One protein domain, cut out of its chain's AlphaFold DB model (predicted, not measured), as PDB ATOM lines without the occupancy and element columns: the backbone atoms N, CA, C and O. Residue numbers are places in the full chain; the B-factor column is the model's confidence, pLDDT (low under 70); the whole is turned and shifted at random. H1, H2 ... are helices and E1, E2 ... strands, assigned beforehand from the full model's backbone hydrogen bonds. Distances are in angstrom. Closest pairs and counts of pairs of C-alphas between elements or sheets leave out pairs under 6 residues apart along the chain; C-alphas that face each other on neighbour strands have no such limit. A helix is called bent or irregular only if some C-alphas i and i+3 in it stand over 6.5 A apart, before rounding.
ATOM      1  N   ILE A  50      21.578  17.593 -38.246       95.25
ATOM      2  CA  ILE A  50      22.477  17.798 -39.384       95.25
ATOM      3  C   ILE A  50      22.205  16.777 -40.489       95.25
ATOM      4  O   ILE A  50      21.729  15.666 -40.245       95.25
ATOM      5  N   SER A  51      22.509  17.169 -41.722       95.19
ATOM      6  CA  SER A  51      22.412  16.329 -42.917       95.19
ATOM      7  C   SER A  51      23.812  15.989 -43.405       95.19
ATOM      8  O   SER A  51      24.538  16.883 -43.835       95.19
ATOM      9  N   ILE A  52      24.189  14.712 -43.349       95.56
ATOM     10  CA  ILE A  52      25.486  14.235 -43.833       95.56
ATOM     11  C   ILE A  52      25.292  13.591 -45.212       95.56
ATOM     12  O   ILE A  52      24.451  12.695 -45.345       95.56
ATOM     13  N   PRO A  53      26.044  14.006 -46.245       92.31
ATOM     14  CA  PRO A  53      25.995  13.353 -47.547       92.31
ATOM     15  C   PRO A  53      26.381  11.869 -47.453       92.31
ATOM     16  O   PRO A  53      27.423  11.520 -46.895       92.31
ATOM     17  N   LEU A  54      25.544  11.013 -48.038       91.31
ATOM     18  CA  LEU A  54      25.744   9.574 -48.202       91.31
ATOM     19  C   LEU A  54      25.590   9.250 -49.696       91.31
ATOM     20  O   LEU A  54      24.867   9.949 -50.401       91.31
ATOM     21  N   GLU A  55      26.267   8.237 -50.234       82.62
ATOM     22  CA  GLU A  55      26.209   7.941 -51.675       82.62
ATOM     23  C   GLU A  55      24.766   7.752 -52.194       82.62
ATOM     24  O   GLU A  55      24.158   6.700 -52.033       82.62
ATOM     25  N   GLY A  56      24.221   8.788 -52.847       80.50
ATOM     26  CA  GLY A  56      22.855   8.798 -53.382       80.50
ATOM     27  C   GLY A  56      21.746   9.133 -52.374       80.50
ATOM     28  O   GLY A  56      20.586   9.198 -52.779       80.50
ATOM     29  N   GLU A  57      22.081   9.389 -51.107       89.38
ATOM     30  CA  GLU A  57      21.131   9.632 -50.013       89.38
ATOM     31  C   GLU A  57      21.640  10.719 -49.044       89.38
ATOM     32  O   GLU A  57      22.734  11.265 -49.186       89.38
ATOM     33  N   ILE A  58      20.829  11.065 -48.046       92.12
ATOM     34  CA  ILE A  58      21.222  11.968 -46.961       92.12
ATOM     35  C   ILE A  58      21.043  11.222 -45.647       92.12
ATOM     36  O   ILE A  58      19.957  10.729 -45.340       92.12
ATOM     37  N   LEU A  59      22.110  11.164 -44.855       94.31
ATOM     38  CA  LEU A  59      22.065  10.666 -43.494       94.31
ATOM     39  C   LEU A  59      21.690  11.819 -42.559       94.31
ATOM     40  O   LEU A  59      22.527  12.647 -42.202       94.31
ATOM     41  N   GLU A  60      20.423  11.873 -42.155       94.81
ATOM     42  CA  GLU A  60      19.976  12.798 -41.109       94.81
ATOM     43  C   GLU A  60      20.366  12.278 -39.724       94.81
ATOM     44  O   GLU A  60      20.087  11.120 -39.378       94.81
ATOM     45  N   VAL A  61      20.996  13.141 -38.928       93.75
ATOM     46  CA  VAL A  61      21.529  12.813 -37.605       93.75
ATOM     47  C   VAL A  61      21.091  13.861 -36.592       93.75
ATOM     48  O   VAL A  61      21.266  15.055 -36.818       93.75
ATOM     49  N   HIS A  62      20.578  13.393 -35.455       95.19
ATOM     50  CA  HIS A  62      20.399  14.213 -34.263       95.19
ATOM     51  C   HIS A  62      21.741  14.332 -33.537       95.19
ATOM     52  O   HIS A  62      22.234  13.363 -32.957       95.19
ATOM     53  N   LEU A  63      22.355  15.505 -33.622       94.88
ATOM     54  CA  LEU A  63      23.720  15.763 -33.199       94.88
ATOM     55  C   LEU A  63      23.957  15.519 -31.696       94.88
ATOM     56  O   LEU A  63      24.933  14.835 -31.385       94.88
ATOM     57  N   PRO A  64      23.050  15.897 -30.767       95.00
ATOM     58  CA  PRO A  64      23.204  15.563 -29.346       95.00
ATOM     59  C   PRO A  64      23.261  14.054 -29.047       95.00
ATOM     60  O   PRO A  64      23.719  13.649 -27.980       95.00
ATOM     61  N   SER A  65      22.806  13.198 -29.974       94.38
ATOM     62  CA  SER A  65      22.935  11.738 -29.863       94.38
ATOM     63  C   SER A  65      24.325  11.219 -30.254       94.38
ATOM     64  O   SER A  65      24.596  10.035 -30.071       94.38
ATOM     65  N   ILE A  66      25.214  12.083 -30.758       95.94
ATOM     66  CA  ILE A  66      26.603  11.774 -31.123       95.94
ATOM     67  C   ILE A  66      27.539  12.773 -30.425       95.94
ATOM     68  O   ILE A  66      28.068  13.684 -31.067       95.94
ATOM     69  N   PRO A  67      27.791  12.610 -29.112       94.69
ATOM     70  CA  PRO A  67      28.453  13.635 -28.299       94.69
ATOM     71  C   PRO A  67      29.829  14.071 -28.815       94.69
ATOM     72  O   PRO A  67      30.222  15.222 -28.652       94.69
ATOM     73  N   LEU A  68      30.580  13.156 -29.439       95.25
ATOM     74  CA  LEU A  68      31.908  13.472 -29.963       95.25
ATOM     75  C   LEU A  68      31.841  14.367 -31.209       95.25
ATOM     76  O   LEU A  68      32.643  15.289 -31.333       95.25
ATOM     77  N   LEU A  69      30.882  14.113 -32.102       96.31
ATOM     78  CA  LEU A  69      30.659  14.943 -33.286       96.31
ATOM     79  C   LEU A  69      30.046  16.293 -32.896       96.31
ATOM     80  O   LEU A  69      30.433  17.324 -33.438       96.31
ATOM     81  N   ASP A  70      29.139  16.276 -31.919       96.44
ATOM     82  CA  ASP A  70      28.530  17.471 -31.341       96.44
ATOM     83  C   ASP A  70      29.582  18.418 -30.763       96.44
ATOM     84  O   ASP A  70      29.680  19.582 -31.154       96.44
ATOM     85  N   MET A  71      30.444  17.888 -29.893       95.75
ATOM     86  CA  MET A  71      31.551  18.640 -29.315       95.75
ATOM     87  C   MET A  71      32.500  19.158 -30.398       95.75
ATOM     88  O   MET A  71      32.904  20.316 -30.343       95.75
ATOM     89  N   TYR A  72      32.847  18.325 -31.384       96.62
ATOM     90  CA  TYR A  72      33.723  18.726 -32.483       96.62
ATOM     91  C   TYR A  72      33.191  19.971 -33.202       96.62
ATOM     92  O   TYR A  72      33.885  20.989 -33.262       96.62
ATOM     93  N   LEU A  73      31.941  19.921 -33.663       96.50
ATOM     94  CA  LEU A  73      31.316  21.015 -34.403       96.50
ATOM     95  C   LEU A  73      31.160  22.279 -33.546       96.50
ATOM     96  O   LEU A  73      31.470  23.369 -34.024       96.50
ATOM     97  N   HIS A  74      30.793  22.148 -32.268       95.31
ATOM     98  CA  HIS A  74      30.716  23.278 -31.334       95.31
ATOM     99  C   HIS A  74      32.062  23.961 -31.062       95.31
ATOM    100  O   HIS A  74      32.101  25.143 -30.727       95.31
ATOM    101  N   THR A  75      33.170  23.222 -31.160       94.12
ATOM    102  CA  THR A  75      34.522  23.766 -30.934       94.12
ATOM    103  C   THR A  75      35.200  24.279 -32.202       94.12
ATOM    104  O   THR A  75      36.289  24.849 -32.114       94.12
ATOM    105  N   SER A  76      34.581  24.085 -33.366       93.56
ATOM    106  CA  SER A  76      35.120  24.536 -34.647       93.56
ATOM    107  C   SER A  76      35.002  26.053 -34.822       93.56
ATOM    108  O   SER A  76      34.079  26.685 -34.311       93.56
ATOM    109  N   GLU A  77      35.929  26.653 -35.574       92.25
ATOM    110  CA  GLU A  77      35.851  28.084 -35.909       92.25
ATOM    111  C   GLU A  77      34.662  28.390 -36.835       92.25
ATOM    112  O   GLU A  77      34.082  29.472 -36.764       92.25
ATOM    113  N   SER A  78      34.290  27.435 -37.696       93.44
ATOM    114  CA  SER A  78      33.107  27.505 -38.554       93.44
ATOM    115  C   SER A  78      32.534  26.111 -38.794       93.44
ATOM    116  O   SER A  78      32.992  25.373 -39.667       93.44
ATOM    117  N   TYR A  79      31.468  25.765 -38.069       93.44
ATOM    118  CA  TYR A  79      30.847  24.447 -38.201       93.44
ATOM    119  C   TYR A  79      30.276  24.213 -39.606       93.44
ATOM    120  O   TYR A  79      30.246  23.081 -40.079       93.44
ATOM    121  N   GLN A  80      29.834  25.267 -40.302       93.19
ATOM    122  CA  GLN A  80      29.315  25.147 -41.665       93.19
ATOM    123  C   GLN A  80      30.405  24.715 -42.645       93.19
ATOM    124  O   GLN A  80      30.112  24.007 -43.606       93.19
ATOM    125  N   GLN A  81      31.652  25.143 -42.420       92.88
ATOM    126  CA  GLN A  81      32.791  24.672 -43.204       92.88
ATOM    127  C   GLN A  81      33.084  23.212 -42.870       92.88
ATOM    128  O   GLN A  81      33.159  22.398 -43.788       92.88
ATOM    129  N   GLU A  82      33.123  22.867 -41.583       94.19
ATOM    130  CA  GLU A  82      33.357  21.493 -41.127       94.19
ATOM    131  C   GLU A  82      32.331  20.491 -41.661       94.19
ATOM    132  O   GLU A  82      32.694  19.397 -42.095       94.19
ATOM    133  N   LEU A  83      31.051  20.870 -41.718       94.44
ATOM    134  CA  LEU A  83      29.990  20.033 -42.282       94.44
ATOM    135  C   LEU A  83      30.241  19.642 -43.745       94.44
ATOM    136  O   LEU A  83      29.814  18.566 -44.152       94.44
ATOM    137  N   ASN A  84      30.957  20.459 -44.528       92.31
ATOM    138  CA  ASN A  84      31.290  20.117 -45.917       92.31
ATOM    139  C   ASN A  84      32.365  19.024 -46.020       92.31
ATOM    140  O   ASN A  84      32.468  18.370 -47.058       92.31
ATOM    141  N   HIS A  85      33.160  18.837 -44.967       93.25
ATOM    142  CA  HIS A  85      34.222  17.833 -44.904       93.25
ATOM    143  C   HIS A  85      33.763  16.537 -44.228       93.25
ATOM    144  O   HIS A  85      34.426  15.507 -44.358       93.25
ATOM    145  N   ILE A  86      32.611  16.557 -43.549       96.06
ATOM    146  CA  ILE A  86      32.008  15.359 -42.970       96.06
ATOM    147  C   ILE A  86      31.395  14.504 -44.079       96.06
ATOM    148  O   ILE A  86      30.577  14.962 -44.880       96.06
ATOM    149  N   LYS A  87      31.774  13.227 -44.105       95.31
ATOM    150  CA  LYS A  87      31.314  12.249 -45.096       95.31
ATOM    151  C   LYS A  87      30.821  10.996 -44.395       95.31
ATOM    152  O   LYS A  87      31.392  10.593 -43.384       95.31
ATOM    153  N   ALA A  88      29.792  10.364 -44.947       96.75
ATOM    154  CA  ALA A  88      29.313   9.072 -44.482       96.75
ATOM    155  C   ALA A  88      29.407   8.022 -45.590       96.75
ATOM    156  O   ALA A  88      29.186   8.320 -46.764       96.75
ATOM    157  N   ILE A  89      29.670   6.779 -45.195       96.56
ATOM    158  CA  ILE A  89      29.511   5.601 -46.051       96.56
ATOM    159  C   ILE A  89      28.623   4.564 -45.351       96.56
ATOM    160  O   ILE A  89      28.662   4.456 -44.118       96.56
ATOM    161  N   PRO A  90      27.826   3.784 -46.099       96.56
ATOM    162  CA  PRO A  90      27.054   2.703 -45.513       96.56
ATOM    163  C   PRO A  90      27.971   1.498 -45.266       96.56
ATOM    164  O   PRO A  90      28.702   1.065 -46.157       96.56
ATOM    165  N   VAL A  91      27.921   0.941 -44.057       96.56
ATOM    166  CA  VAL A  91      28.593  -0.321 -43.700       96.56
ATOM    167  C   VAL A  91      27.618  -1.495 -43.845       96.56
ATOM    168  O   VAL A  91      27.974  -2.535 -44.393       96.56
ATOM    169  N   SER A  92      26.370  -1.312 -43.408       94.94
ATOM    170  CA  SER A  92      25.230  -2.204 -43.663       94.94
ATOM    171  C   SER A  92      23.918  -1.426 -43.573       94.94
ATOM    172  O   SER A  92      23.923  -0.206 -43.418       94.94
ATOM    173  N   GLU A  93      22.781  -2.125 -43.640       92.50
ATOM    174  CA  GLU A  93      21.494  -1.541 -43.258       92.50
ATOM    175  C   GLU A  93      21.616  -0.929 -41.857       92.50
ATOM    176  O   GLU A  93      22.130  -1.576 -40.942       92.50
ATOM    177  N   ASN A  94      21.215   0.337 -41.728       93.75
ATOM    178  CA  ASN A  94      21.245   1.133 -40.499       93.75
ATOM    179  C   ASN A  94      22.620   1.394 -39.859       93.75
ATOM    180  O   ASN A  94      22.680   2.099 -38.850       93.75
ATOM    181  N   LEU A  95      23.715   0.897 -40.435       97.19
ATOM    182  CA  LEU A  95      25.064   1.058 -39.904       97.19
ATOM    183  C   LEU A  95      25.901   1.922 -40.845       97.19
ATOM    184  O   LEU A  95      26.126   1.557 -42.000       97.19
ATOM    185  N   TYR A  96      26.396   3.048 -40.346       97.50
ATOM    186  CA  TYR A  96      27.093   4.057 -41.140       97.50
ATOM    187  C   TYR A  96      28.433   4.397 -40.504       97.50
ATOM    188  O   TYR A  96      28.517   4.570 -39.291       97.50
ATOM    189  N   LEU A  97      29.473   4.536 -41.317       98.00
ATOM    190  CA  LEU A  97      30.753   5.069 -40.868       98.00
ATOM    191  C   LEU A  97      30.836   6.536 -41.274       98.00
ATOM    192  O   LEU A  97      30.746   6.852 -42.460       98.00
ATOM    193  N   VAL A  98      31.002   7.417 -40.291       97.94
ATOM    194  CA  VAL A  98      31.143   8.858 -40.496       97.94
ATOM    195  C   VAL A  98      32.590   9.268 -40.286       97.94
ATOM    196  O   VAL A  98      33.143   9.076 -39.204       97.94
ATOM    197  N   SER A  99      33.174   9.866 -41.318       97.75
ATOM    198  CA  SER A  99      34.491  10.492 -41.293       97.75
ATOM    199  C   SER A  99      34.350  11.993 -41.037       97.75
ATOM    200  O   SER A  99      33.535  12.660 -41.673       97.75
ATOM    201  N   TYR A 100      35.137  12.517 -40.103       97.25
ATOM    202  CA  TYR A 100      35.154  13.923 -39.684       97.25
ATOM    203  C   TYR A 100      36.564  14.307 -39.212       97.25
ATOM    204  O   TYR A 100      37.417  13.430 -39.059       97.25
ATOM    205  N   ALA A 101      36.823  15.596 -38.960       96.50
ATOM    206  CA  ALA A 101      38.135  16.076 -38.505       96.50
ATOM    207  C   ALA A 101      39.284  15.556 -39.386       96.50
ATOM    208  O   ALA A 101      40.227  14.921 -38.903       96.50
ATOM    209  N   CYS A 102      39.132  15.744 -40.695       95.75
ATOM    210  CA  CYS A 102      40.088  15.278 -41.683       95.75
ATOM    211  C   CYS A 102      41.275  16.235 -41.820       95.75
ATOM    212  O   CYS A 102      41.169  17.427 -41.541       95.75
ATOM    213  N   ASP A 103      42.406  15.706 -42.275       94.50
ATOM    214  CA  ASP A 103      43.533  16.517 -42.718       94.50
ATOM    215  C   ASP A 103      43.204  17.309 -43.998       94.50
ATOM    216  O   ASP A 103      42.210  17.043 -44.675       94.50
ATOM    217  N   ASP A 104      44.082  18.241 -44.381       92.06
ATOM    218  CA  ASP A 104      43.898  19.094 -45.568       92.06
ATOM    219  C   ASP A 104      43.712  18.303 -46.877       92.06
ATOM    220  O   ASP A 104      43.159  18.821 -47.849       92.06
ATOM    221  N   SER A 105      44.209  17.061 -46.939       91.88
ATOM    222  CA  SER A 105      44.048  16.188 -48.106       91.88
ATOM    223  C   SER A 105      42.740  15.388 -48.111       91.88
ATOM    224  O   SER A 105      42.458  14.704 -49.094       91.88
ATOM    225  N   GLU A 106      41.948  15.482 -47.040       91.38
ATOM    226  CA  GLU A 106      40.727  14.714 -46.782       91.38
ATOM    227  C   GLU A 106      40.930  13.189 -46.792       91.38
ATOM    228  O   GLU A 106      40.003  12.434 -47.099       91.38
ATOM    229  N   THR A 107      42.143  12.715 -46.487       93.75
ATOM    230  CA  THR A 107      42.478  11.280 -46.527       93.75
ATOM    231  C   THR A 107      42.594  10.659 -45.144       93.75
ATOM    232  O   THR A 107      42.228   9.494 -44.961       93.75
ATOM    233  N   LEU A 108      43.094  11.420 -44.170       97.06
ATOM    234  CA  LEU A 108      43.269  10.985 -42.791       97.06
ATOM    235  C   LEU A 108      42.239  11.695 -41.927       97.06
ATOM    236  O   LEU A 108      42.348  12.890 -41.680       97.06
ATOM    237  N   CYS A 109      41.255  10.942 -41.451       98.00
ATOM    238  CA  CYS A 109      40.130  11.460 -40.686       98.00
ATOM    239  C   CYS A 109      39.996  10.739 -39.349       98.00
ATOM    240  O   CYS A 109      40.552   9.658 -39.136       98.00
ATOM    241  N   SER A 110      39.219  11.336 -38.455       98.06
ATOM    242  CA  SER A 110      38.605  10.616 -37.346       98.06
ATOM    243  C   SER A 110      37.312   9.954 -37.815       98.06
ATOM    244  O   SER A 110      36.659  10.434 -38.742       98.06
ATOM    245  N   HIS A 111      36.947   8.838 -37.188       98.38
ATOM    246  CA  HIS A 111      35.839   7.991 -37.616       98.38
ATOM    247  C   HIS A 111      34.940   7.618 -36.443       98.38
ATOM    248  O   HIS A 111      35.410   7.155 -35.400       98.38
ATOM    249  N   ILE A 112      33.634   7.776 -36.639       98.31
ATOM    250  CA  ILE A 112      32.584   7.325 -35.722       98.31
ATOM    251  C   ILE A 112      31.688   6.346 -36.474       98.31
ATOM    252  O   ILE A 112      31.219   6.638 -37.573       98.31
ATOM    253  N   LEU A 113      31.427   5.189 -35.873       98.38
ATOM    254  CA  LEU A 113      30.393   4.274 -36.331       98.38
ATOM    255  C   LEU A 113      29.054   4.689 -35.729       98.38
ATOM    256  O   LEU A 113      28.953   4.902 -34.522       98.38
ATOM    257  N   ILE A 114      28.029   4.780 -36.564       97.44
ATOM    258  CA  ILE A 114      26.664   5.142 -36.195       97.44
ATOM    259  C   ILE A 114      25.754   3.959 -36.487       97.44
ATOM    260  O   ILE A 114      25.758   3.449 -37.605       97.44
ATOM    261  N   HIS A 115      24.931   3.583 -35.513       96.19
ATOM    262  CA  HIS A 115      23.851   2.621 -35.690       96.19
ATOM    263  C   HIS A 115      22.504   3.309 -35.455       96.19
ATOM    264  O   HIS A 115      22.258   3.848 -34.373       96.19
ATOM    265  N   LYS A 116      21.657   3.337 -36.489       93.19
ATOM    266  CA  LYS A 116      20.318   3.936 -36.441       93.19
ATOM    267  C   LYS A 116      19.276   2.870 -36.136       93.19
ATOM    268  O   LYS A 116      18.906   2.091 -37.004       93.19
ATOM    269  N   GLU A 117      18.766   2.885 -34.922       89.00
ATOM    270  CA  GLU A 117      17.688   2.009 -34.490       89.00
ATOM    271  C   GLU A 117      16.349   2.749 -34.488       89.00
ATOM    272  O   GLU A 117      16.267   3.977 -34.582       89.00
ATOM    273  N   SER A 118      15.257   1.994 -34.384       85.56
ATOM    274  CA  SER A 118      13.909   2.580 -34.333       85.56
ATOM    275  C   SER A 118      13.666   3.475 -33.107       85.56
ATOM    276  O   SER A 118      12.808   4.356 -33.151       85.56
ATOM    277  N   ASP A 119      14.408   3.248 -32.021       82.75
ATOM    278  CA  ASP A 119      14.299   3.942 -30.739       82.75
ATOM    279  C   ASP A 119      15.401   4.991 -30.508       82.75
ATOM    280  O   ASP A 119      15.341   5.727 -29.519       82.75
ATOM    281  N   GLY A 120      16.366   5.122 -31.424       88.62
ATOM    282  CA  GLY A 120      17.401   6.143 -31.333       88.62
ATOM    283  C   GLY A 120      18.628   5.893 -32.203       88.62
ATOM    284  O   GLY A 120      18.672   5.008 -33.051       88.62
ATOM    285  N   THR A 121      19.654   6.706 -31.971       94.06
ATOM    286  CA  THR A 121      20.951   6.597 -32.639       94.06
ATOM    287  C   THR A 121      22.003   6.240 -31.603       94.06
ATOM    288  O   THR A 121      22.150   6.951 -30.609       94.06
ATOM    289  N   MET A 122      22.753   5.170 -31.851       95.44
ATOM    290  CA  MET A 122      23.961   4.843 -31.100       95.44
ATOM    291  C   MET A 122      25.189   5.259 -31.906       95.44
ATOM    292  O   MET A 122      25.194   5.174 -33.136       95.44
ATOM    293  N   SER A 123      26.239   5.706 -31.221       96.88
ATOM    294  CA  SER A 123      27.489   6.105 -31.867       96.88
ATOM    295  C   SER A 123      28.706   5.634 -31.084       96.88
ATOM    296  O   SER A 123      28.721   5.756 -29.858       96.88
ATOM    297  N   LEU A 124      29.729   5.154 -31.786       97.62
ATOM    298  CA  LEU A 124      30.975   4.670 -31.205       97.62
ATOM    299  C   LEU A 124      32.171   5.244 -31.987       97.62
ATOM    300  O   LEU A 124      32.242   5.038 -33.198       97.62
ATOM    301  N   PRO A 125      33.114   5.961 -31.353       97.31
ATOM    302  CA  PRO A 125      34.372   6.337 -31.994       97.31
ATOM    303  C   PRO A 125      35.193   5.081 -32.282       97.31
ATOM    304  O   PRO A 125      35.367   4.251 -31.392       97.31
ATOM    305  N   VAL A 126      35.691   4.936 -33.507       97.38
ATOM    306  CA  VAL A 126      36.355   3.695 -33.948       97.38
ATOM    307  C   VAL A 126      37.772   3.908 -34.457       97.38
ATOM    308  O   VAL A 126      38.551   2.967 -34.456       97.38
ATOM    309  N   ALA A 127      38.141   5.115 -34.876       97.12
ATOM    310  CA  ALA A 127      39.524   5.418 -35.224       97.12
ATOM    311  C   ALA A 127      39.776   6.923 -35.266       97.12
ATOM    312  O   ALA A 127      38.864   7.712 -35.505       97.12
ATOM    313  N   ASP A 128      41.033   7.312 -35.096       95.88
ATOM    314  CA  ASP A 128      41.521   8.673 -35.264       95.88
ATOM    315  C   ASP A 128      42.603   8.742 -36.353       95.88
ATOM    316  O   ASP A 128      43.340   7.782 -36.593       95.88
ATOM    317  N   PHE A 129      42.668   9.888 -37.034       96.06
ATOM    318  CA  PHE A 129      43.708  10.255 -38.001       96.06
ATOM    319  C   PHE A 129      44.164   9.102 -38.920       96.06
ATOM    320  O   PHE A 129      45.339   8.713 -38.962       96.06
ATOM    321  N   SER A 130      43.199   8.506 -39.618       97.56
ATOM    322  CA  SER A 130      43.391   7.313 -40.443       97.56
ATOM    323  C   SER A 130      42.456   7.296 -41.647       97.56
ATOM    324  O   SER A 130      41.493   8.058 -41.731       97.56
ATOM    325  N   THR A 131      42.737   6.409 -42.591       97.81
ATOM    326  CA  THR A 131      41.880   6.103 -43.732       97.81
ATOM    327  C   THR A 131      41.132   4.805 -43.449       97.81
ATOM    328  O   THR A 131      41.740   3.806 -43.057       97.81
ATOM    329  N   PHE A 132      39.817   4.792 -43.657       97.62
ATOM    330  CA  PHE A 132      39.047   3.552 -43.627       97.62
ATOM    331  C   PHE A 132      39.454   2.657 -44.803       97.62
ATOM    332  O   PHE A 132      39.487   3.109 -45.945       97.62
ATOM    333  N   HIS A 133      39.775   1.397 -44.516       96.81
ATOM    334  CA  HIS A 133      40.166   0.427 -45.532       96.81
ATOM    335  C   HIS A 133      38.990  -0.469 -45.917       96.81
ATOM    336  O   HIS A 133      38.616  -0.522 -47.086       96.81
ATOM    337  N   GLU A 134      38.394  -1.158 -44.942       96.94
ATOM    338  CA  GLU A 134      37.241  -2.028 -45.179       96.94
ATOM    339  C   GLU A 134      36.518  -2.438 -43.891       96.94
ATOM    340  O   GLU A 134      37.039  -2.295 -42.781       96.94
ATOM    341  N   ALA A 135      35.325  -3.006 -44.075       97.50
ATOM    342  CA  ALA A 135      34.523  -3.643 -43.044       97.50
ATOM    343  C   ALA A 135      34.223  -5.094 -43.437       97.50
ATOM    344  O   ALA A 135      33.785  -5.363 -44.556       97.50
ATOM    345  N   VAL A 136      34.427  -6.030 -42.509       97.44
ATOM    346  CA  VAL A 136      34.192  -7.463 -42.720       97.44
ATOM    347  C   VAL A 136      33.311  -8.008 -41.605       97.44
ATOM    348  O   VAL A 136      33.713  -8.051 -40.440       97.44
ATOM    349  N   PHE A 137      32.115  -8.465 -41.958       97.75
ATOM    350  CA  PHE A 137      31.183  -9.074 -41.012       97.75
ATOM    351  C   PHE A 137      31.616 -10.486 -40.616       97.75
ATOM    352  O   PHE A 137      32.171 -11.233 -41.428       97.75
ATOM    353  N   SER A 138      31.337 -10.857 -39.366       97.81
ATOM    354  CA  SER A 138      31.504 -12.233 -38.904       97.81
ATOM    355  C   SER A 138      30.520 -13.176 -39.615       97.81
ATOM    356  O   SER A 138      29.526 -12.713 -40.178       97.81
ATOM    357  N   PRO A 139      30.737 -14.504 -39.589       97.50
ATOM    358  CA  PRO A 139      29.872 -15.453 -40.291       97.50
ATOM    359  C   PRO A 139      28.391 -15.383 -39.892       97.50
ATOM    360  O   PRO A 139      27.524 -15.578 -40.740       97.50
ATOM    361  N   SER A 140      28.085 -15.085 -38.624       97.19
ATOM    362  CA  SER A 140      26.705 -14.857 -38.158       97.19
ATOM    363  C   SER A 140      26.155 -13.458 -38.464       97.19
ATOM    364  O   SER A 140      24.974 -13.203 -38.230       97.19
ATOM    365  N   GLY A 141      27.000 -12.535 -38.928       96.56
ATOM    366  CA  GLY A 141      26.660 -11.126 -39.122       96.56
ATOM    367  C   GLY A 141      26.452 -10.345 -37.822       96.56
ATOM    368  O   GLY A 141      25.985  -9.218 -37.877       96.56
ATOM    369  N   GLN A 142      26.767 -10.924 -36.659       96.88
ATOM    370  CA  GLN A 142      26.554 -10.291 -35.348       96.88
ATOM    371  C   GLN A 142      27.731  -9.423 -34.897       96.88
ATOM    372  O   GLN A 142      27.635  -8.724 -33.892       96.88
ATOM    373  N   LYS A 143      28.858  -9.484 -35.611       97.88
ATOM    374  CA  LYS A 143      30.029  -8.646 -35.360       97.88
ATOM    375  C   LYS A 143      30.546  -8.064 -36.659       97.88
ATOM    376  O   LYS A 143      30.421  -8.687 -37.717       97.88
ATOM    377  N   VAL A 144      31.189  -6.910 -36.564       97.88
ATOM    378  CA  VAL A 144      31.903  -6.290 -37.682       97.88
ATOM    379  C   VAL A 144      33.350  -6.030 -37.289       97.88
ATOM    380  O   VAL A 144      33.629  -5.538 -36.199       97.88
ATOM    381  N   LEU A 145      34.271  -6.391 -38.179       97.50
ATOM    382  CA  LEU A 145      35.676  -6.017 -38.113       97.50
ATOM    383  C   LEU A 145      35.898  -4.825 -39.039       97.50
ATOM    384  O   LEU A 145      35.732  -4.953 -40.250       97.50
ATOM    385  N   LEU A 146      36.302  -3.694 -38.480       97.69
ATOM    386  CA  LEU A 146      36.706  -2.502 -39.211       97.69
ATOM    387  C   LEU A 146      38.232  -2.453 -39.280       97.69
ATOM    388  O   LEU A 146      38.908  -2.643 -38.267       97.69
ATOM    389  N   GLN A 147      38.771  -2.179 -40.467       97.25
ATOM    390  CA  GLN A 147      40.188  -1.893 -40.651       97.25
ATOM    391  C   GLN A 147      40.387  -0.436 -41.043       97.25
ATOM    392  O   GLN A 147      39.804   0.056 -42.008       97.25
ATOM    393  N   PHE A 148      41.307   0.205 -40.337       97.69
ATOM    394  CA  PHE A 148      41.811   1.533 -40.634       97.69
ATOM    395  C   PHE A 148      43.298   1.453 -40.930       97.69
ATOM    396  O   PHE A 148      44.000   0.583 -40.408       97.69
ATOM    397  N   VAL A 149      43.796   2.349 -41.770       97.12
ATOM    398  CA  VAL A 149      45.207   2.409 -42.144       97.12
ATOM    399  C   VAL A 149      45.728   3.832 -42.079       97.12
ATOM    400  O   VAL A 149      44.984   4.787 -42.278       97.12
ATOM    401  N   ARG A 150      47.019   3.994 -41.793       95.75
ATOM    402  CA  ARG A 150      47.692   5.290 -41.931       95.75
ATOM    403  C   ARG A 150      49.171   5.119 -42.270       95.75
ATOM    404  O   ARG A 150      49.771   4.109 -41.890       95.75
ATOM    405  N   PRO A 151      49.790   6.093 -42.951       94.62
ATOM    406  CA  PRO A 151      51.216   6.051 -43.230       94.62
ATOM    407  C   PRO A 151      52.032   6.375 -41.970       94.62
ATOM    408  O   PRO A 151      51.847   7.410 -41.335       94.62
ATOM    409  N   VAL A 152      52.998   5.521 -41.636       91.81
ATOM    410  CA  VAL A 152      53.997   5.747 -40.585       91.81
ATOM    411  C   VAL A 152      55.373   5.405 -41.149       91.81
ATOM    412  O   VAL A 152      55.627   4.276 -41.558       91.81
ATOM    413  N   ASN A 153      56.280   6.386 -41.189       90.12
ATOM    414  CA  ASN A 153      57.648   6.220 -41.708       90.12
ATOM    415  C   ASN A 153      57.717   5.589 -43.120       90.12
ATOM    416  O   ASN A 153      58.621   4.812 -43.414       90.12
ATOM    417  N   GLY A 154      56.752   5.909 -43.990       87.69
ATOM    418  CA  GLY A 154      56.675   5.376 -45.357       87.69
ATOM    419  C   GLY A 154      56.093   3.962 -45.479       87.69
ATOM    420  O   GLY A 154      56.053   3.431 -46.586       87.69
ATOM    421  N   LYS A 155      55.630   3.360 -44.374       89.62
ATOM    422  CA  LYS A 155      54.897   2.087 -44.346       89.62
ATOM    423  C   LYS A 155      53.436   2.340 -43.982       89.62
ATOM    424  O   LYS A 155      53.153   3.145 -43.099       89.62
ATOM    425  N   GLU A 156      52.512   1.658 -44.644       92.94
ATOM    426  CA  GLU A 156      51.101   1.678 -44.259       92.94
ATOM    427  C   GLU A 156      50.883   0.712 -43.094       92.94
ATOM    428  O   GLU A 156      51.151  -0.482 -43.217       92.94
ATOM    429  N   VAL A 157      50.434   1.222 -41.953       93.88
ATOM    430  CA  VAL A 157      50.162   0.423 -40.751       93.88
ATOM    431  C   VAL A 157      48.673   0.419 -40.447       93.88
ATOM    432  O   VAL A 157      47.972   1.382 -40.751       93.88
ATOM    433  N   SER A 158      48.189  -0.665 -39.852       94.81
ATOM    434  CA  SER A 158      46.769  -0.944 -39.674       94.81
ATOM    435  C   SER A 158      46.326  -0.842 -38.214       94.81
ATOM    436  O   SER A 158      47.081  -1.156 -37.292       94.81
ATOM    437  N   HIS A 159      45.077  -0.434 -38.024       94.81
ATOM    438  CA  HIS A 159      44.326  -0.540 -36.781       94.81
ATOM    439  C   HIS A 159      43.071  -1.362 -37.040       94.81
ATOM    440  O   HIS A 159      42.394  -1.162 -38.051       94.81
ATOM    441  N   LEU A 160      42.799  -2.317 -36.155       95.06
ATOM    442  CA  LEU A 160      41.626  -3.175 -36.243       95.06
ATOM    443  C   LEU A 160      40.706  -2.918 -35.064       95.06
ATOM    444  O   LEU A 160      41.150  -2.926 -33.916       95.06
ATOM    445  N   VAL A 161      39.420  -2.783 -35.362       95.56
ATOM    446  CA  VAL A 161      38.364  -2.633 -34.363       95.56
ATOM    447  C   VAL A 161      37.294  -3.672 -34.627       95.56
ATOM    448  O   VAL A 161      36.772  -3.759 -35.734       95.56
ATOM    449  N   VAL A 162      36.969  -4.468 -33.612       96.50
ATOM    450  CA  VAL A 162      35.857  -5.418 -33.673       96.50
ATOM    451  C   VAL A 162      34.733  -4.896 -32.812       96.50
ATOM    452  O   VAL A 162      34.973  -4.496 -31.678       96.50
ATOM    453  N   ILE A 163      33.516  -4.907 -33.342       97.62
ATOM    454  CA  ILE A 163      32.330  -4.404 -32.651       97.62
ATOM    455  C   ILE A 163      31.300  -5.521 -32.605       97.62
ATOM    456  O   ILE A 163      31.016  -6.140 -33.635       97.62
ATOM    457  N   ASP A 164      30.759  -5.781 -31.417       97.31
ATOM    458  CA  ASP A 164      29.556  -6.593 -31.266       97.31
ATOM    459  C   ASP A 164      28.340  -5.733 -31.604       97.31
ATOM    460  O   ASP A 164      28.119  -4.694 -30.988       97.31
ATOM    461  N   LEU A 165      27.568  -6.135 -32.611       96.06
ATOM    462  CA  LEU A 165      26.453  -5.335 -33.113       96.06
ATOM    463  C   LEU A 165      25.208  -5.434 -32.224       96.06
ATOM    464  O   LEU A 165      24.333  -4.582 -32.337       96.06
ATOM    465  N   ASN A 166      25.133  -6.423 -31.324       93.75
ATOM    466  CA  ASN A 166      24.018  -6.543 -30.384       93.75
ATOM    467  C   ASN A 166      24.188  -5.618 -29.181       93.75
ATOM    468  O   ASN A 166      23.221  -4.996 -28.749       93.75
ATOM    469  N   SER A 167      25.397  -5.557 -28.610       95.50
ATOM    470  CA  SER A 167      25.688  -4.638 -27.501       95.50
ATOM    471  C   SER A 167      26.158  -3.262 -27.970       95.50
ATOM    472  O   SER A 167      26.120  -2.314 -27.192       95.50
ATOM    473  N   PHE A 168      26.573  -3.148 -29.233       96.06
ATOM    474  CA  PHE A 168      27.207  -1.968 -29.815       96.06
ATOM    475  C   PHE A 168      28.482  -1.538 -29.069       96.06
ATOM    476  O   PHE A 168      28.768  -0.354 -28.889       96.06
ATOM    477  N   GLU A 169      29.270  -2.526 -28.641       96.50
ATOM    478  CA  GLU A 169      30.514  -2.332 -27.895       96.50
ATOM    479  C   GLU A 169      31.724  -2.841 -28.681       96.50
ATOM    480  O   GLU A 169      31.666  -3.855 -29.384       96.50
ATOM    481  N   GLN A 170      32.854  -2.151 -28.525       95.19
ATOM    482  CA  GLN A 170      34.133  -2.612 -29.049       95.19
ATOM    483  C   GLN A 170      34.641  -3.810 -28.234       95.19
ATOM    484  O   GLN A 170      34.791  -3.732 -27.014       95.19
ATOM    485  N   LEU A 171      34.960  -4.902 -28.923       93.62
ATOM    486  CA  LEU A 171      35.544  -6.102 -28.340       93.62
ATOM    487  C   LEU A 171      37.070  -6.013 -28.301       93.62
ATOM    488  O   LEU A 171      37.715  -5.480 -29.209       93.62
ATOM    489  N   SER A 172      37.649  -6.577 -27.242       87.62
ATOM    490  CA  SER A 172      39.098  -6.678 -27.092       87.62
ATOM    491  C   SER A 172      39.602  -7.925 -27.804       87.62
ATOM    492  O   SER A 172      39.243  -9.042 -27.449       87.62
ATOM    493  N   LEU A 173      40.470  -7.735 -28.787       84.12
ATOM    494  CA  LEU A 173      41.155  -8.818 -29.479       84.12
ATOM    495  C   LEU A 173      42.346  -9.287 -28.635       84.12
ATOM    496  O   LEU A 173      43.356  -8.589 -28.512       84.12
ATOM    497  N   GLN A 174      42.244 -10.483 -28.062       80.62
ATOM    498  CA  GLN A 174      43.271 -11.049 -27.193       80.62
ATOM    499  C   GLN A 174      44.149 -12.048 -27.944       80.62
ATOM    500  O   GLN A 174      43.667 -12.927 -28.661       80.62
ATOM    501  N   ASN A 175      45.461 -11.942 -27.739       79.06
ATOM    502  CA  ASN A 175      46.427 -12.937 -28.182       79.06
ATOM    503  C   ASN A 175      47.572 -13.044 -27.163       79.06
ATOM    504  O   ASN A 175      48.339 -12.101 -26.980       79.06
ATOM    505  N   GLU A 176      47.719 -14.206 -26.525       71.69
ATOM    506  CA  GLU A 176      48.764 -14.426 -25.510       71.69
ATOM    507  C   GLU A 176      50.187 -14.521 -26.092       71.69
ATOM    508  O   GLU A 176      51.174 -14.333 -25.380       71.69
ATOM    509  N   ALA A 177      50.319 -14.826 -27.384       65.81
ATOM    510  CA  ALA A 177      51.609 -15.000 -28.050       65.81
ATOM    511  C   ALA A 177      52.255 -13.665 -28.471       65.81
ATOM    512  O   ALA A 177      53.461 -13.613 -28.747       65.81
ATOM    513  N   LEU A 178      51.483 -12.579 -28.515       67.38
ATOM    514  CA  LEU A 178      51.927 -11.280 -28.986       67.38
ATOM    515  C   LEU A 178      52.529 -10.439 -27.859       67.38
ATOM    516  O   LEU A 178      51.867 -10.015 -26.921       67.38
ATOM    517  N   LYS A 179      53.823 -10.127 -28.000       61.16
ATOM    518  CA  LYS A 179      54.534  -9.170 -27.129       61.16
ATOM    519  C   LYS A 179      54.329  -7.706 -27.537       61.16
ATOM    520  O   LYS A 179      54.797  -6.814 -26.834       61.16
ATOM    521  N   ARG A 180      53.727  -7.465 -28.704       63.41
ATOM    522  CA  ARG A 180      53.475  -6.144 -29.288       63.41
ATOM    523  C   ARG A 180      52.026  -6.044 -29.723       63.41
ATOM    524  O   ARG A 180      51.419  -7.045 -30.091       63.41
ATOM    525  N   ASP A 181      51.515  -4.828 -29.682       71.19
ATOM    526  CA  ASP A 181      50.131  -4.529 -29.984       71.19
ATOM    527  C   ASP A 181      49.955  -4.338 -31.494       71.19
ATOM    528  O   ASP A 181      50.133  -3.255 -32.047       71.19
ATOM    529  N   VAL A 182      49.645  -5.440 -32.172       69.81
ATOM    530  CA  VAL A 182      49.469  -5.520 -33.633       69.81
ATOM    531  C   VAL A 182      48.239  -4.725 -34.097       69.81
ATOM    532  O   VAL A 182      48.072  -4.463 -35.284       69.81
ATOM    533  N   LEU A 183      47.391  -4.293 -33.167       77.19
ATOM    534  CA  LEU A 183      46.089  -3.726 -33.466       77.19
ATOM    535  C   LEU A 183      46.083  -2.208 -33.442       77.19
ATOM    536  O   LEU A 183      45.082  -1.651 -33.848       77.19
ATOM    537  N   HIS A 184      47.156  -1.531 -33.022       84.75
ATOM    538  CA  HIS A 184      47.194  -0.069 -32.861       84.75
ATOM    539  C   HIS A 184      48.276   0.590 -33.724       84.75
ATOM    540  O   HIS A 184      49.193   1.240 -33.216       84.75
ATOM    541  N   TYR A 185      48.178   0.426 -35.047       87.94
ATOM    542  CA  TYR A 185      49.075   1.058 -36.022       87.94
ATOM    543  C   TYR A 185      50.557   0.688 -35.841       87.94
ATOM    544  O   TYR A 185      51.443   1.502 -36.104       87.94
ATOM    545  N   GLN A 186      50.849  -0.532 -35.380       86.19
ATOM    546  CA  GLN A 186      52.231  -1.006 -35.205       86.19
ATOM    547  C   GLN A 186      52.731  -1.871 -36.363       86.19
ATOM    548  O   GLN A 186      53.942  -2.035 -36.504       86.19
ATOM    549  N   THR A 187      51.822  -2.412 -37.175       87.81
ATOM    550  CA  THR A 187      52.124  -3.371 -38.245       87.81
ATOM    551  C   THR A 187      51.281  -3.108 -39.483       87.81
ATOM    552  O   THR A 187      50.228  -2.478 -39.385       87.81
ATOM    553  N   SER A 188      51.693  -3.626 -40.637       90.75
ATOM    554  CA  SER A 188      50.793  -3.776 -41.787       90.75
ATOM    555  C   SER A 188      50.014  -5.085 -41.675       90.75
ATOM    556  O   SER A 188      50.573  -6.108 -41.289       90.75
ATOM    557  N   ILE A 189      48.755  -5.093 -42.102       91.56
ATOM    558  CA  ILE A 189      47.966  -6.325 -42.220       91.56
ATOM    559  C   ILE A 189      47.833  -6.679 -43.697       91.56
ATOM    560  O   ILE A 189      47.336  -5.885 -44.488       91.56
ATOM    561  N   LEU A 190      48.313  -7.868 -44.066       91.12
ATOM    562  CA  LEU A 190      48.297  -8.369 -45.442       91.12
ATOM    563  C   LEU A 190      46.962  -9.024 -45.788       91.12
ATOM    564  O   LEU A 190      46.420  -8.800 -46.864       91.12
ATOM    565  N   GLU A 191      46.455  -9.864 -44.887       93.00
ATOM    566  CA  GLU A 191      45.196 -10.596 -45.044       93.00
ATOM    567  C   GLU A 191      44.513 -10.706 -43.677       93.00
ATOM    568  O   GLU A 191      45.176 -10.683 -42.637       93.00
ATOM    569  N   LYS A 192      43.188 -10.843 -43.673       93.56
ATOM    570  CA  LYS A 192      42.399 -11.131 -42.473       93.56
ATOM    571  C   LYS A 192      41.180 -11.962 -42.836       93.56
ATOM    572  O   LYS A 192      40.601 -11.773 -43.904       93.56
ATOM    573  N   GLU A 193      40.793 -12.857 -41.944       94.75
ATOM    574  CA  GLU A 193      39.614 -13.696 -42.109       94.75
ATOM    575  C   GLU A 193      38.974 -14.020 -40.758       94.75
ATOM    576  O   GLU A 193      39.653 -14.206 -39.745       94.75
ATOM    577  N   TRP A 194      37.648 -14.111 -40.756       97.00
ATOM    578  CA  TRP A 194      36.908 -14.711 -39.657       97.00
ATOM    579  C   TRP A 194      36.983 -16.232 -39.764       97.00
ATOM    580  O   TRP A 194      36.638 -16.797 -40.800       97.00
ATOM    581  N   VAL A 195      37.376 -16.900 -38.680       95.50
ATOM    582  CA  VAL A 195      37.327 -18.369 -38.593       95.50
ATOM    583  C   VAL A 195      35.938 -18.807 -38.140       95.50
ATOM    584  O   VAL A 195      35.342 -19.726 -38.698       95.50
ATOM    585  N   HIS A 196      35.422 -18.118 -37.124       94.19
ATOM    586  CA  HIS A 196      34.063 -18.194 -36.592       94.19
ATOM    587  C   HIS A 196      33.779 -16.924 -35.776       94.19
ATOM    588  O   HIS A 196      34.645 -16.070 -35.634       94.19
ATOM    589  N   ASP A 197      32.588 -16.787 -35.194       93.62
ATOM    590  CA  ASP A 197      32.124 -15.542 -34.551       93.62
ATOM    591  C   ASP A 197      32.899 -15.066 -33.309       93.62
ATOM    592  O   ASP A 197      32.559 -14.025 -32.743       93.62
ATOM    593  N   THR A 198      33.895 -15.822 -32.856       93.00
ATOM    594  CA  THR A 198      34.731 -15.493 -31.688       93.00
ATOM    595  C   THR A 198      36.221 -15.527 -32.004       93.00
ATOM    596  O   THR A 198      37.018 -15.237 -31.123       93.00
ATOM    597  N   GLN A 199      36.602 -15.878 -33.240       94.44
ATOM    598  CA  GLN A 199      37.998 -16.045 -33.616       94.44
ATOM    599  C   GLN A 199      38.296 -15.412 -34.972       94.44
ATOM    600  O   GLN A 199      37.629 -15.670 -35.982       94.44
ATOM    601  N   LEU A 200      39.365 -14.624 -34.986       94.12
ATOM    602  CA  LEU A 200      39.893 -13.927 -36.150       94.12
ATOM    603  C   LEU A 200      41.310 -14.394 -36.449       94.12
ATOM    604  O   LEU A 200      42.096 -14.643 -35.538       94.12
ATOM    605  N   LYS A 201      41.662 -14.467 -37.728       92.94
ATOM    606  CA  LYS A 201      43.038 -14.676 -38.172       92.94
ATOM    607  C   LYS A 201      43.484 -13.493 -38.995       92.94
ATOM    608  O   LYS A 201      42.767 -13.052 -39.887       92.94
ATOM    609  N   ILE A 202      44.684 -13.005 -38.718       92.06
ATOM    610  CA  ILE A 202      45.324 -11.964 -39.521       92.06
ATOM    611  C   ILE A 202      46.701 -12.432 -39.956       92.06
ATOM    612  O   ILE A 202      47.397 -13.144 -39.232       92.06
ATOM    613  N   LYS A 203      47.099 -12.011 -41.144       91.12
ATOM    614  CA  LYS A 203      48.395 -12.294 -41.730       91.12
ATOM    615  C   LYS A 203      49.208 -11.018 -41.751       91.12
ATOM    616  O   LYS A 203      48.779 -10.022 -42.331       91.12
ATOM    617  N   ILE A 204      50.392 -11.062 -41.161       88.12
ATOM    618  CA  ILE A 204      51.291  -9.911 -41.071       88.12
ATOM    619  C   ILE A 204      52.622 -10.180 -41.788       88.12
ATOM    620  O   ILE A 204      53.007 -11.346 -41.959       88.12
ATOM    621  N   PRO A 205      53.340  -9.124 -42.210       85.88
ATOM    622  CA  PRO A 205      54.689  -9.236 -42.736       85.88
ATOM    623  C   PRO A 205      55.664  -9.862 -41.737       85.88
ATOM    624  O   PRO A 205      55.578  -9.677 -40.524       85.88
ATOM    625  N   TYR A 206      56.620 -10.608 -42.277       72.00
ATOM    626  CA  TYR A 206      57.576 -11.377 -41.494       72.00
ATOM    627  C   TYR A 206      58.680 -10.538 -40.835       72.00
ATOM    628  O   TYR A 206      59.170 -10.890 -39.769       72.00
ATOM    629  N   ASP A 207      59.061  -9.414 -41.447       67.44
ATOM    630  CA  ASP A 207      60.101  -8.487 -40.975       67.44
ATOM    631  C   ASP A 207      59.826  -7.909 -39.575       67.44
ATOM    632  O   ASP A 207      60.686  -7.266 -38.973       67.44
ATOM    633  N   GLU A 208      58.648  -8.191 -39.024       62.19
ATOM    634  CA  GLU A 208      58.223  -7.791 -37.697       62.19
ATOM    635  C   GLU A 208      58.330  -8.907 -36.627       62.19
ATOM    636  O   GLU A 208      58.124  -8.613 -35.449       62.19
ATOM    637  N   PHE A 209      58.727 -10.149 -36.967       54.91
ATOM    638  CA  PHE A 209      58.921 -11.281 -36.031       54.91
ATOM    639  C   PHE A 209      60.204 -12.113 -36.360       54.91
ATOM    640  O   PHE A 209      60.647 -12.133 -37.502       54.91
ATOM    641  N   PRO A 210      60.898 -12.733 -35.374       52.12
ATOM    642  CA  PRO A 210      62.264 -13.288 -35.529       52.12
ATOM    643  C   PRO A 210      62.350 -14.568 -36.401       52.12
ATOM    644  O   PRO A 210      61.333 -15.243 -36.529       52.12
ATOM    645  N   PRO A 211      63.561 -14.951 -36.901       49.56
ATOM    646  CA  PRO A 211      63.842 -15.478 -38.247       49.56
ATOM    647  C   PRO A 211      63.868 -17.023 -38.387       49.56
ATOM    648  O   PRO A 211      64.937 -17.615 -38.403       49.56
ATOM    649  N   ASP A 212      62.723 -17.667 -38.572       54.28
ATOM    650  CA  ASP A 212      62.519 -18.893 -39.346       54.28
ATOM    651  C   ASP A 212      61.614 -18.645 -40.585       54.28
ATOM    652  O   ASP A 212      60.386 -18.691 -40.544       54.28
ATOM    653  N   ASP A 213      62.286 -18.340 -41.697       53.78
ATOM    654  CA  ASP A 213      61.961 -18.552 -43.118       53.78
ATOM    655  C   ASP A 213      60.494 -18.892 -43.516       53.78
ATOM    656  O   ASP A 213      60.137 -20.063 -43.688       53.78
ATOM    657  N   LYS A 214      59.654 -17.857 -43.722       53.12
ATOM    658  CA  LYS A 214      58.559 -17.758 -44.727       53.12
ATOM    659  C   LYS A 214      57.886 -16.375 -44.659       53.12
ATOM    660  O   LYS A 214      57.504 -15.921 -43.592       53.12
ATOM    661  N   GLY A 215      57.710 -15.715 -45.808       61.66
ATOM    662  CA  GLY A 215      57.435 -14.270 -45.964       61.66
ATOM    663  C   GLY A 215      56.155 -13.645 -45.370       61.66
ATOM    664  O   GLY A 215      55.885 -12.493 -45.687       61.66
ATOM    665  N   ALA A 216      55.382 -14.348 -44.537       73.88
ATOM    666  CA  ALA A 216      54.278 -13.801 -43.741       73.88
ATOM    667  C   ALA A 216      53.852 -14.802 -42.651       73.88
ATOM    668  O   ALA A 216      53.955 -16.013 -42.862       73.88
ATOM    669  N   GLN A 217      53.323 -14.317 -41.525       83.06
ATOM    670  CA  GLN A 217      52.843 -15.156 -40.419       83.06
ATOM    671  C   GLN A 217      51.357 -14.908 -40.136       83.06
ATOM    672  O   GLN A 217      50.918 -13.761 -40.101       83.06
ATOM    673  N   TRP A 218      50.606 -15.988 -39.896       88.19
ATOM    674  CA  TRP A 218      49.242 -15.930 -39.370       88.19
ATOM    675  C   TRP A 218      49.245 -15.831 -37.844       88.19
ATOM    676  O   TRP A 218      49.972 -16.566 -37.170       88.19
ATOM    677  N   ILE A 219      48.410 -14.945 -37.314       88.12
ATOM    678  CA  ILE A 219      48.157 -14.765 -35.888       88.12
ATOM    679  C   ILE A 219      46.654 -14.889 -35.659       88.12
ATOM    680  O   ILE A 219      45.864 -14.301 -36.396       88.12
ATOM    681  N   GLU A 220      46.276 -15.651 -34.638       90.75
ATOM    682  CA  GLU A 220      44.883 -15.910 -34.271       90.75
ATOM    683  C   GLU A 220      44.501 -15.062 -33.054       90.75
ATOM    684  O   GLU A 220      45.281 -14.967 -32.112       90.75
ATOM    685  N   PHE A 221      43.329 -14.448 -33.052       89.06
ATOM    686  CA  PHE A 221      42.823 -13.642 -31.945       89.06
ATOM    687  C   PHE A 221      41.498 -14.210 -31.462       89.06
ATOM    688  O   PHE A 221      40.645 -14.546 -32.285       89.06
ATOM    689  N   GLU A 222      41.332 -14.256 -30.144       89.19
ATOM    690  CA  GLU A 222      40.052 -14.533 -29.490       89.19
ATOM    691  C   GLU A 222      39.392 -13.213 -29.074       89.19
ATOM    692  O   GLU A 222      40.086 -12.238 -28.759       89.19
ATOM    693  N   LEU A 223      38.059 -13.191 -29.096       85.38
ATOM    694  CA  LEU A 223      37.209 -12.042 -28.757       85.38
ATOM    695  C   LEU A 223      36.555 -12.175 -27.381       85.38
ATOM    696  O   LEU A 223      36.102 -13.296 -27.054       85.38
TER     697      LEU A 223
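What this domain is: This is residues 50 to 223 of the 223 residues of an uncharacterized protein of Melghiribacillus thermohalophilus (UniProt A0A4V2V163). A strongly twisted sheet of seven strands, E3 to E9, makes the body; it is a folded sheet, bent back on itself so that E3 and E4 face E6 to E9, with E5 as the hinge. At one end of the long axis the hairpin E1 and E2 packs on this sheet with its strands crossed, beside two short helices, H1 and H2; at the other end is a separate sheet, E10 to E12. The 174 printed residues run E1 E2 H1 H2 and then E3 to E12: two named helices and twelve named strands, mostly strand, with each sheet antiparallel and in chain order. The whole is compact, with a radius of gyration of the C-alphas of 17.4 A and spans of 55 by 37 by 27 A.

How they stand to each other: E1, residues 50 to 54, and E2, residues 57 to 62, form a hairpin, with N 52 and O 59 2.9 A apart, within hydrogen-bond range. H1, residues 67 to 75, and H2, residues 79 to 85, are close but not clearly touching; their closest C-alphas, of Leu 73 and Tyr 79, are 5.1 A apart. Every O i to N i+4 pair of H1 is within hydrogen-bond range; in H2 1 of 3 is, beside 3 of 4 O i to N i+3 pairs. E3, residues 87 to 92, E4, 95 to 100, E5, 109 to 117, E6, 120 to 137, E7, 143 to 152, E8, 155 to 164, and E9, 169 to 171, form a meander, each strand the antiparallel neighbour of the one before. Pairs within hydrogen-bond range are, in that order, N 89 and O 97, 2.9 A; N 98 and O 112, 2.8 A; N 113 and O 124, 2.8 A; N 136 and O 145, 2.8 A; N 148 and O 159, 2.9 A; N 171 and O 162, 2.8 A. E6 bends by 135 degrees at residue 133. The sheet of E1 and E2 and this one form a sandwich, two sheets face to face, strands at 71 degrees; the closest C-alphas of E1 and E3, of Leu 54 and Ala 88, are 5.2 A apart. H1 is on the larger sheet at a height of 11.3 A; H2 only grazes it. E10, residues 191 to 196, E11, 199 to 205, and E12, 216 to 222, form a second meander, with N 193 and O 201 2.9 A apart and N 202 and O 219 2.9 A apart. E10 is near E6 and E7; E11 and E12 are apart from both.

Where its parts are: E1 begins at C-alpha 50 (22.477, 17.798, -39.384). From first to last C-alpha, E8 measures 29.8 A, E7 28.4 A, E5 25.1 A and E6 22.7 A. E12 ends at C-alpha 222 (40.052, -14.533, -29.490).

The domain as a whole: The two farthest C-alphas, of Gln 80 and Asp 212, are 55.2 A apart. The printed part has no cut; the link from E9 to E10, residues 172 to 190, is long. Mean pLDDT of the printed part is 90.5, with residues 177 to 180, 182 and 207 to 215 under 70.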